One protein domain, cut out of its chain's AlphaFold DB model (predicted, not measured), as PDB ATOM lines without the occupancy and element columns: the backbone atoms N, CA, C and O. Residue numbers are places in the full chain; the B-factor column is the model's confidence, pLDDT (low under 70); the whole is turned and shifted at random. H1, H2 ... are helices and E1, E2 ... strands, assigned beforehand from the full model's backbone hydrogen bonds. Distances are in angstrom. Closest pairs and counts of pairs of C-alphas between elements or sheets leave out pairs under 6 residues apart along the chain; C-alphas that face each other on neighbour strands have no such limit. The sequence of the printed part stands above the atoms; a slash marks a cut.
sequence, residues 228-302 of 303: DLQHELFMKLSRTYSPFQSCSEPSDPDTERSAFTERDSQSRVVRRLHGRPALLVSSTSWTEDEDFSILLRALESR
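Overview. This is residues 228 to 302 of the 303 residues of a protein of Rattus norvegicus (UniProt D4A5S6). There is little regular structure: a small head, in which residues 228 to 235 of helix H1 pack on the hairpin E1 and E2, and a long arm from residue 273 that ends in helix H2; residues 285 to 291 stick out. The 75 printed residues run H1, E1, E2, H2, class mixed, with 25 in named elements; the two-strand sheet is antiparallel. The whole is loose, radius of gyration of the C-alphas 15.2 A, spanning 48 by 24 by 20 A.

Arrangement. Look first at H1, residues 228 to 238, and E1, residues 261 to 263: their closest C-alphas, His 231 and Thr 261, are 5.8 A apart. E2, residues 270 to 272, forms a hairpin with E1, at 157 degrees; N 262 and O 271 are within hydrogen-bond range at 3.0 A. H2, residues 293 to 300, is apart from H1 and E1. In H1 and H2 every O i to N i+4 pair is within hydrogen-bond range.

Along the chain. Find C-alpha 228 at (42.329, -13.454, -23.839); H1 runs 15.2 A from there. E1 measures 6.9 A, E2 7.1 A; H2, 10.2 A, ends at C-alpha 300, (29.811, -37.870, -32.919).

Size, cuts and confidence. The farthest C-alphas, Gln 266 and Asp 289, are 48.8 A apart. The printed part has no cut; links H1 to E1 and E2 to H2 are long. Residue 302 has pLDDT under 70.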
ATOM      1  N   ASP A 228      42.609 -14.442 -24.879       95.40
ATOM      2  CA  ASP A 228      42.329 -13.454 -23.839       95.40
ATOM      3  C   ASP A 228      40.845 -13.062 -23.804       95.40
ATOM      4  O   ASP A 228      40.208 -13.178 -22.756       95.40
ATOM      5  N   LEU A 229      40.264 -12.719 -24.956       95.08
ATOM      6  CA  LEU A 229      38.838 -12.394 -25.070       95.08
ATOM      7  C   LEU A 229      37.940 -13.623 -24.861       95.08
ATOM      8  O   LEU A 229      36.851 -13.501 -24.298       95.08
ATOM      9  N   GLN A 230      38.387 -14.819 -25.269       95.61
ATOM     10  CA  GLN A 230      37.690 -16.067 -24.936       95.61
ATOM     11  C   GLN A 230      37.625 -16.260 -23.419       95.61
ATOM     12  O   GLN A 230      36.568 -16.592 -22.890       95.61
ATOM     13  N   HIS A 231      38.733 -16.035 -22.708       96.36
ATOM     14  CA  HIS A 231      38.767 -16.151 -21.254       96.36
ATOM     15  C   HIS A 231      37.851 -15.135 -20.572       96.36
ATOM     16  O   HIS A 231      37.066 -15.528 -19.716       96.36
ATOM     17  N   GLU A 232      37.856 -13.870 -20.994       96.19
ATOM     18  CA  GLU A 232      36.920 -12.867 -20.467       96.19
ATOM     19  C   GLU A 232      35.455 -13.270 -20.673       96.19
ATOM     20  O   GLU A 232      34.635 -13.154 -19.758       96.19
ATOM     21  N   LEU A 233      35.125 -13.800 -21.855       96.19
ATOM     22  CA  LEU A 233      33.793 -14.322 -22.142       96.19
ATOM     23  C   LEU A 233      33.446 -15.509 -21.235       96.19
ATOM     24  O   LEU A 233      32.369 -15.520 -20.642       96.19
ATOM     25  N   PHE A 234      34.335 -16.494 -21.097       96.28
ATOM     26  CA  PHE A 234      34.085 -17.670 -20.263       96.28
ATOM     27  C   PHE A 234      33.978 -17.321 -18.780       96.28
ATOM     28  O   PHE A 234      33.103 -17.857 -18.109       96.28
ATOM     29  N   MET A 235      34.773 -16.371 -18.284       95.36
ATOM     30  CA  MET A 235      34.653 -15.843 -16.921       95.36
ATOM     31  C   MET A 235      33.350 -15.072 -16.709       95.36
ATOM     32  O   MET A 235      32.758 -15.115 -15.633       95.36
ATOM     33  N   LYS A 236      32.861 -14.363 -17.730       96.68
ATOM     34  CA  LYS A 236      31.539 -13.735 -17.672       96.68
ATOM     35  C   LYS A 236      30.425 -14.783 -17.640       96.68
ATOM     36  O   LYS A 236      29.480 -14.629 -16.873       96.68
ATOM     37  N   LEU A 237      30.524 -15.829 -18.461       96.48
ATOM     38  CA  LEU A 237      29.525 -16.896 -18.542       96.48
ATOM     39  C   LEU A 237      29.528 -17.798 -17.305       96.48
ATOM     40  O   LEU A 237      28.454 -18.215 -16.886       96.48
ATOM     41  N   SER A 238      30.682 -18.046 -16.682       94.98
ATOM     42  CA  SER A 238      30.799 -18.870 -15.468       94.98
ATOM     43  C   SER A 238      30.022 -18.300 -14.282       94.98
ATOM     44  O   SER A 238      29.499 -19.049 -13.460       94.98
ATOM     45  N   ARG A 239      29.854 -16.974 -14.223       94.17
ATOM     46  CA  ARG A 239      29.030 -16.303 -13.203       94.17
ATOM     47  C   ARG A 239      27.538 -16.618 -13.334       94.17
ATOM     48  O   ARG A 239      26.821 -16.532 -12.346       94.17
ATOM     49  N   THR A 240      27.077 -16.967 -14.535       96.14
ATOM     50  CA  THR A 240      25.654 -17.197 -14.833       96.14
ATOM     51  C   THR A 240      25.333 -18.675 -15.048       96.14
ATOM     52  O   THR A 240      24.244 -19.124 -14.702       96.14
ATOM     53  N   TYR A 241      26.260 -19.439 -15.626       95.84
ATOM     54  CA  TYR A 241      26.037 -20.804 -16.090       95.84
ATOM     55  C   TYR A 241      27.071 -21.754 -15.484       95.84
ATOM     56  O   TYR A 241      28.265 -21.657 -15.777       95.84
ATOM     57  N   SER A 242      26.601 -22.723 -14.693       93.88
ATOM     58  CA  SER A 242      27.463 -23.703 -14.019       93.88
ATOM     59  C   SER A 242      28.398 -24.498 -14.947       93.88
ATOM     60  O   SER A 242      29.535 -24.707 -14.537       93.88
ATOM     61  N   PRO A 243      28.053 -24.859 -16.207       93.98
ATOM     62  CA  PRO A 243      28.980 -25.591 -17.083       93.98
ATOM     63  C   PRO A 243      30.241 -24.810 -17.486       93.98
ATOM     64  O   PRO A 243      31.181 -25.395 -18.014       93.98
ATOM     65  N   PHE A 244      30.261 -23.488 -17.280       95.50
ATOM     66  CA  PHE A 244      31.426 -22.642 -17.551       95.50
ATOM     67  C   PHE A 244      32.299 -22.417 -16.308       95.50
ATOM     68  O   PHE A 244      33.390 -21.854 -16.428       95.50
ATOM     69  N   GLN A 245      31.841 -22.831 -15.124       93.56
ATOM     70  CA  GLN A 245      32.615 -22.755 -13.886       93.56
ATOM     71  C   GLN A 245      33.711 -23.815 -13.873       93.56
ATOM     72  O   GLN A 245      33.573 -24.880 -14.470       93.56
ATOM     73  N   SER A 246      34.825 -23.512 -13.210       89.40
ATOM     74  CA  SER A 246      35.880 -24.503 -13.060       89.40
ATOM     75  C   SER A 246      35.417 -25.651 -12.163       89.40
ATOM     76  O   SER A 246      34.826 -25.414 -11.113       89.40
ATOM     77  N   CYS A 247      35.710 -26.890 -12.560       82.53
ATOM     78  CA  CYS A 247      35.466 -28.065 -11.722       82.53
ATOM     79  C   CYS A 247      36.544 -28.257 -10.641       82.53
ATOM     80  O   CYS A 247      36.361 -29.088  -9.755       82.53
ATOM     81  N   SER A 248      37.680 -27.555 -10.736       80.75
ATOM     82  CA  SER A 248      38.815 -27.711  -9.828       80.75
ATOM     83  C   SER A 248      39.411 -26.369  -9.421       80.75
ATOM     84  O   SER A 248      39.667 -25.499 -10.258       80.75
ATOM     85  N   GLU A 249      39.687 -26.238  -8.125       76.50
ATOM     86  CA  GLU A 249      40.373 -25.073  -7.571       76.50
ATOM     87  C   GLU A 249      41.743 -24.881  -8.256       76.50
ATOM     88  O   GLU A 249      42.460 -25.860  -8.521       76.50
ATOM     89  N   PRO A 250      42.107 -23.643  -8.624       76.59
ATOM     90  CA  PRO A 250      43.432 -23.343  -9.141       76.59
ATOM     91  C   PRO A 250      44.512 -23.595  -8.081       76.59
ATOM     92  O   PRO A 250      44.284 -23.438  -6.886       76.59
ATOM     93  N   SER A 251      45.708 -23.992  -8.528       76.38
ATOM     94  CA  SER A 251      46.848 -24.238  -7.631       76.38
ATOM     95  C   SER A 251      47.322 -22.969  -6.916       76.38
ATOM     96  O   SER A 251      47.911 -23.053  -5.843       76.38
ATOM     97  N   ASP A 252      47.083 -21.812  -7.534       81.08
ATOM     98  CA  ASP A 252      47.324 -20.484  -6.981       81.08
ATOM     99  C   ASP A 252      45.967 -19.781  -6.782       81.08
ATOM    100  O   ASP A 252      45.217 -19.662  -7.758       81.08
ATOM    101  N   PRO A 253      45.631 -19.318  -5.561       78.98
ATOM    102  CA  PRO A 253      44.365 -18.640  -5.273       78.98
ATOM    103  C   PRO A 253      44.130 -17.368  -6.102       78.98
ATOM    104  O   PRO A 253      42.977 -16.996  -6.307       78.98
ATOM    105  N   ASP A 254      45.184 -16.728  -6.617       83.58
ATOM    106  CA  ASP A 254      45.063 -15.514  -7.438       83.58
ATOM    107  C   ASP A 254      44.830 -15.809  -8.937       83.58
ATOM    108  O   ASP A 254      44.688 -14.890  -9.751       83.58
ATOM    109  N   THR A 255      44.794 -17.084  -9.338       87.54
ATOM    110  CA  THR A 255      44.586 -17.490 -10.736       87.54
ATOM    111  C   THR A 255      43.100 -17.515 -11.094       87.54
ATOM    112  O   THR A 255      42.314 -18.295 -10.559       87.54
ATOM    113  N   GLU A 256      42.704 -16.713 -12.086       89.42
ATOM    114  CA  GLU A 256      41.341 -16.748 -12.625       89.42
ATOM    115  C   GLU A 256      41.165 -17.996 -13.500       89.42
ATOM    116  O   GLU A 256      41.883 -18.182 -14.488       89.42
ATOM    117  N   ARG A 257      40.184 -18.848 -13.176       93.24
ATOM    118  CA  ARG A 257      39.947 -20.107 -13.891       93.24
ATOM    119  C   ARG A 257      38.474 -20.300 -14.258       93.24
ATOM    120  O   ARG A 257      37.580 -20.193 -13.424       93.24
ATOM    121  N   SER A 258      38.231 -20.646 -15.521       94.36
ATOM    122  CA  SER A 258      36.942 -21.133 -16.032       94.36
ATOM    123  C   SER A 258      37.010 -22.640 -16.306       94.36
ATOM    124  O   SER A 258      38.057 -23.258 -16.130       94.36
ATOM    125  N   ALA A 259      35.928 -23.246 -16.797       94.30
ATOM    126  CA  ALA A 259      35.963 -24.627 -17.288       94.30
ATOM    127  C   ALA A 259      36.951 -24.835 -18.459       94.30
ATOM    128  O   ALA A 259      37.422 -25.948 -18.684       94.30
ATOM    129  N   PHE A 260      37.270 -23.780 -19.221       95.33
ATOM    130  CA  PHE A 260      37.990 -23.890 -20.497       95.33
ATOM    131  C   PHE A 260      39.385 -23.263 -20.495       95.33
ATOM    132  O   PHE A 260      40.264 -23.712 -21.239       95.33
ATOM    133  N   THR A 261      39.590 -22.211 -19.707       95.11
ATOM    134  CA  THR A 261      40.805 -21.385 -19.718       95.11
ATOM    135  C   THR A 261      41.192 -20.932 -18.319       95.11
ATOM    136  O   THR A 261      40.327 -20.726 -17.466       95.11
ATOM    137  N   GLU A 262      42.484 -20.707 -18.119       94.11
ATOM    138  CA  GLU A 262      43.050 -20.090 -16.919       94.11
ATOM    139  C   GLU A 262      43.936 -18.903 -17.293       94.11
ATOM    140  O   GLU A 262      44.559 -18.898 -18.360       94.11
ATOM    141  N   ARG A 263      43.973 -17.894 -16.427       93.99
ATOM    142  CA  ARG A 263      44.844 -16.727 -16.542       93.99
ATOM    143  C   ARG A 263      45.782 -16.708 -15.348       93.99
ATOM    144  O   ARG A 263      45.346 -16.488 -14.222       93.99
ATOM    145  N   ASP A 264      47.061 -16.908 -15.632       89.43
ATOM    146  CA  ASP A 264      48.123 -16.888 -14.633       89.43
ATOM    147  C   ASP A 264      48.216 -15.502 -13.969       89.43
ATOM    148  O   ASP A 264      48.226 -14.471 -14.652       89.43
ATOM    149  N   SER A 265      48.253 -15.480 -12.637       85.70
ATOM    150  CA  SER A 265      48.227 -14.258 -11.824       85.70
ATOM    151  C   SER A 265      49.449 -13.363 -12.073       85.70
ATOM    152  O   SER A 265      49.319 -12.138 -12.152       85.70
ATOM    153  N   GLN A 266      50.625 -13.973 -12.271       85.65
ATOM    154  CA  GLN A 266      51.919 -13.294 -12.360       85.65
ATOM    155  C   GLN A 266      52.222 -12.798 -13.776       85.65
ATOM    156  O   GLN A 266      52.561 -11.636 -13.989       85.65
ATOM    157  N   SER A 267      52.086 -13.676 -14.766       87.83
ATOM    158  CA  SER A 267      52.412 -13.397 -16.167       87.83
ATOM    159  C   SER A 267      51.245 -12.795 -16.951       87.83
ATOM    160  O   SER A 267      51.454 -12.298 -18.057       87.83
ATOM    161  N   ARG A 268      50.014 -12.859 -16.413       87.47
ATOM    162  CA  ARG A 268      48.758 -12.508 -17.107       87.47
ATOM    163  C   ARG A 268      48.527 -13.289 -18.405       87.47
ATOM    164  O   ARG A 268      47.637 -12.944 -19.184       87.47
ATOM    165  N   VAL A 269      49.292 -14.355 -18.637       93.05
ATOM    166  CA  VAL A 269      49.155 -15.198 -19.820       93.05
ATOM    167  C   VAL A 269      47.938 -16.095 -19.649       93.05
ATOM    168  O   VAL A 269      47.789 -16.797 -18.650       93.05
ATOM    169  N   VAL A 270      47.074 -16.089 -20.659       94.92
ATOM    170  CA  VAL A 270      45.911 -16.972 -20.715       94.92
ATOM    171  C   VAL A 270      46.291 -18.270 -21.415       94.92
ATOM    172  O   VAL A 270      46.892 -18.255 -22.492       94.92
ATOM    173  N   ARG A 271      45.916 -19.405 -20.826       94.65
ATOM    174  CA  ARG A 271      46.121 -20.744 -21.387       94.65
ATOM    175  C   ARG A 271      44.805 -21.511 -21.442       94.65
ATOM    176  O   ARG A 271      43.892 -21.289 -20.649       94.65
ATOM    177  N   ARG A 272      44.692 -22.421 -22.413       94.27
ATOM    178  CA  ARG A 272      43.591 -23.396 -22.471       94.27
ATOM    179  C   ARG A 272      43.880 -24.504 -21.462       94.27
ATOM    180  O   ARG A 272      44.994 -25.015 -21.444       94.27
ATOM    181  N   LEU A 273      42.877 -24.908 -20.687       91.97
ATOM    182  CA  LEU A 273      43.027 -26.008 -19.739       91.97
ATOM    183  C   LEU A 273      43.184 -27.353 -20.463       91.97
ATOM    184  O   LEU A 273      42.542 -27.621 -21.493       91.97
ATOM    185  N   HIS A 274      44.032 -28.209 -19.896       89.31
ATOM    186  CA  HIS A 274      44.111 -29.621 -20.254       89.31
ATOM    187  C   HIS A 274      42.870 -30.352 -19.728       89.31
ATOM    188  O   HIS A 274      42.412 -30.074 -18.625       89.31
ATOM    189  N   GLY A 275      42.294 -31.252 -20.528       88.32
ATOM    190  CA  GLY A 275      41.069 -31.971 -20.149       88.32
ATOM    191  C   GLY A 275      39.801 -31.107 -20.092       88.32
ATOM    192  O   GLY A 275      38.792 -31.554 -19.554       88.32
ATOM    193  N   ARG A 276      39.833 -29.880 -20.638       90.88
ATOM    194  CA  ARG A 276      38.648 -29.012 -20.722       90.88
ATOM    195  C   ARG A 276      37.486 -29.704 -21.457       90.88
ATOM    196  O   ARG A 276      37.746 -30.454 -22.404       90.88
ATOM    197  N   PRO A 277      36.226 -29.398 -21.108       90.43
ATOM    198  CA  PRO A 277      35.081 -29.894 -21.857       90.43
ATOM    199  C   PRO A 277      35.089 -29.379 -23.304       90.43
ATOM    200  O   PRO A 277      35.722 -28.370 -23.638       90.43
ATOM    201  N   ALA A 278      34.369 -30.074 -24.183       87.41
ATOM    202  CA  ALA A 278      34.108 -29.599 -25.535       87.41
ATOM    203  C   ALA A 278      32.957 -28.582 -25.515       87.41
ATOM    204  O   ALA A 278      31.902 -28.840 -24.942       87.41
ATOM    205  N   LEU A 279      33.152 -27.433 -26.166       87.59
ATOM    206  CA  LEU A 279      32.092 -26.460 -26.423       87.59
ATOM    207  C   LEU A 279      31.716 -26.535 -27.901       87.59
ATOM    208  O   LEU A 279      32.542 -26.228 -28.761       87.59
ATOM    209  N   LEU A 280      30.478 -26.930 -28.189       84.79
ATOM    210  CA  LEU A 280      29.913 -26.862 -29.533       84.79
ATOM    211  C   LEU A 280      28.996 -25.647 -29.645       84.79
ATOM    212  O   LEU A 280      28.197 -25.370 -28.752       84.79
ATOM    213  N   VAL A 281      29.120 -24.927 -30.757       84.14
ATOM    214  CA  VAL A 281      28.341 -23.723 -31.049       84.14
ATOM    215  C   VAL A 281      27.729 -23.896 -32.432       84.14
ATOM    216  O   VAL A 281      28.455 -24.134 -33.396       84.14
ATOM    217  N   SER A 282      26.403 -23.788 -32.526       81.90
ATOM    218  CA  SER A 282      25.721 -23.708 -33.820       81.90
ATOM    219  C   SER A 282      25.850 -22.295 -34.391       81.90
ATOM    220  O   SER A 282      25.862 -21.316 -33.643       81.90
ATOM    221  N   SER A 283      25.922 -22.172 -35.716       72.73
ATOM    222  CA  SER A 283      25.873 -20.876 -36.406       72.73
ATOM    223  C   SER A 283      24.499 -20.208 -36.334       72.73
ATOM    224  O   SER A 283      24.392 -19.006 -36.577       72.73
ATOM    225  N   THR A 284      23.456 -20.976 -36.023       72.40
ATOM    226  CA  THR A 284      22.053 -20.550 -36.017       72.40
ATOM    227  C   THR A 284      21.391 -20.873 -34.676       72.40
ATOM    228  O   THR A 284      21.852 -21.721 -33.906       72.40
ATOM    229  N   SER A 285      20.319 -20.145 -34.353       75.83
ATOM    230  CA  SER A 285      19.443 -20.502 -33.232       75.83
ATOM    231  C   SER A 285      18.709 -21.808 -33.528       75.83
ATOM    232  O   SER A 285      18.492 -22.134 -34.687       75.83
ATOM    233  N   TRP A 286      18.264 -22.515 -32.489       76.25
ATOM    234  CA  TRP A 286      17.386 -23.670 -32.669       76.25
ATOM    235  C   TRP A 286      16.061 -23.242 -33.314       76.25
ATOM    236  O   TRP A 286      15.230 -22.604 -32.661       76.25
ATOM    237  N   THR A 287      15.876 -23.580 -34.588       71.70
ATOM    238  CA  THR A 287      14.634 -23.384 -35.341       71.70
ATOM    239  C   THR A 287      14.300 -24.655 -36.121       71.70
ATOM    240  O   THR A 287      15.183 -25.437 -36.461       71.70
ATOM    241  N   GLU A 288      13.009 -24.902 -36.355       73.62
ATOM    242  CA  GLU A 288      12.525 -26.140 -36.993       73.62
ATOM    243  C   GLU A 288      12.962 -26.292 -38.461       73.62
ATOM    244  O   GLU A 288      12.895 -27.389 -39.009       73.62
ATOM    245  N   ASP A 289      13.390 -25.204 -39.105       71.06
ATOM    246  CA  ASP A 289      13.861 -25.170 -40.490       71.06
ATOM    247  C   ASP A 289      15.363 -25.474 -40.655       71.06
ATOM    248  O   ASP A 289      15.830 -25.604 -41.787       71.06
ATOM    249  N   GLU A 290      16.113 -25.624 -39.560       76.77
ATOM    250  CA  GLU A 290      17.561 -25.866 -39.570       76.77
ATOM    251  C   GLU A 290      17.906 -27.351 -39.357       76.77
ATOM    252  O   GLU A 290      17.386 -28.016 -38.457       76.77
ATOM    253  N   ASP A 291      18.848 -27.881 -40.147       81.04
ATOM    254  CA  ASP A 291      19.348 -29.251 -39.978       81.04
ATOM    255  C   ASP A 291      20.398 -29.334 -38.857       81.04
ATOM    256  O   ASP A 291      21.613 -29.284 -39.073       81.04
ATOM    257  N   PHE A 292      19.919 -29.523 -37.629       84.45
ATOM    258  CA  PHE A 292      20.781 -29.731 -36.464       84.45
ATOM    259  C   PHE A 292      21.530 -31.072 -36.468       84.45
ATOM    260  O   PHE A 292      22.432 -31.258 -35.644       84.45
ATOM    261  N   SER A 293      21.243 -31.992 -37.403       85.62
ATOM    262  CA  SER A 293      22.017 -33.234 -37.525       85.62
ATOM    263  C   SER A 293      23.484 -32.958 -37.850       85.62
ATOM    264  O   SER A 293      24.349 -33.734 -37.459       85.62
ATOM    265  N   ILE A 294      23.795 -31.817 -38.475       83.06
ATOM    266  CA  ILE A 294      25.171 -31.379 -38.734       83.06
ATOM    267  C   ILE A 294      25.932 -31.168 -37.417       83.06
ATOM    268  O   ILE A 294      27.069 -31.624 -37.281       83.06
ATOM    269  N   LEU A 295      25.302 -30.521 -36.429       84.54
ATOM    270  CA  LEU A 295      25.894 -30.303 -35.108       84.54
ATOM    271  C   LEU A 295      26.096 -31.631 -34.368       84.54
ATOM    272  O   LEU A 295      27.147 -31.848 -33.765       84.54
ATOM    273  N   LEU A 296      25.107 -32.526 -34.444       85.54
ATOM    274  CA  LEU A 296      25.161 -33.845 -33.812       85.54
ATOM    275  C   LEU A 296      26.240 -34.734 -34.444       85.54
ATOM    276  O   LEU A 296      27.041 -35.317 -33.726       85.54
ATOM    277  N   ARG A 297      26.351 -34.752 -35.776       86.16
ATOM    278  CA  ARG A 297      27.427 -35.458 -36.491       86.16
ATOM    279  C   ARG A 297      28.804 -34.904 -36.139       86.16
ATOM    280  O   ARG A 297      29.754 -35.668 -35.992       86.16
ATOM    281  N   ALA A 298      28.932 -33.584 -35.989       83.03
ATOM    282  CA  ALA A 298      30.185 -32.973 -35.555       83.03
ATOM    283  C   ALA A 298      30.572 -33.418 -34.133       83.03
ATOM    284  O   ALA A 298      31.753 -33.655 -33.877       83.03
ATOM    285  N   LEU A 299      29.589 -33.571 -33.237       83.33
ATOM    286  CA  LEU A 299      29.788 -34.136 -31.902       83.33
ATOM    287  C   LEU A 299      30.204 -35.614 -31.972       83.33
ATOM    288  O   LEU A 299      31.208 -35.973 -31.367       83.33
ATOM    289  N   GLU A 300      29.496 -36.442 -32.742       84.94
ATOM    290  CA  GLU A 300      29.811 -37.870 -32.919       84.94
ATOM    291  C   GLU A 300      31.210 -38.087 -33.507       84.94
ATOM    292  O   GLU A 300      31.933 -38.954 -33.043       84.94
ATOM    293  N   SER A 301      31.641 -37.263 -34.470       80.36
ATOM    294  CA  SER A 301      32.975 -37.375 -35.090       80.36
ATOM    295  C   SER A 301      34.152 -37.039 -34.159       80.36
ATOM    296  O   SER A 301      35.310 -37.224 -34.538       80.36
ATOM    297  N   ARG A 302      33.873 -36.468 -32.980       67.86
ATOM    298  CA  ARG A 302      34.872 -36.049 -31.982       67.86
ATOM    299  C   ARG A 302      35.018 -37.041 -30.826       67.86
ATOM    300  O   ARG A 302      35.972 -36.880 -30.065       67.86
TER     301      ARG A 302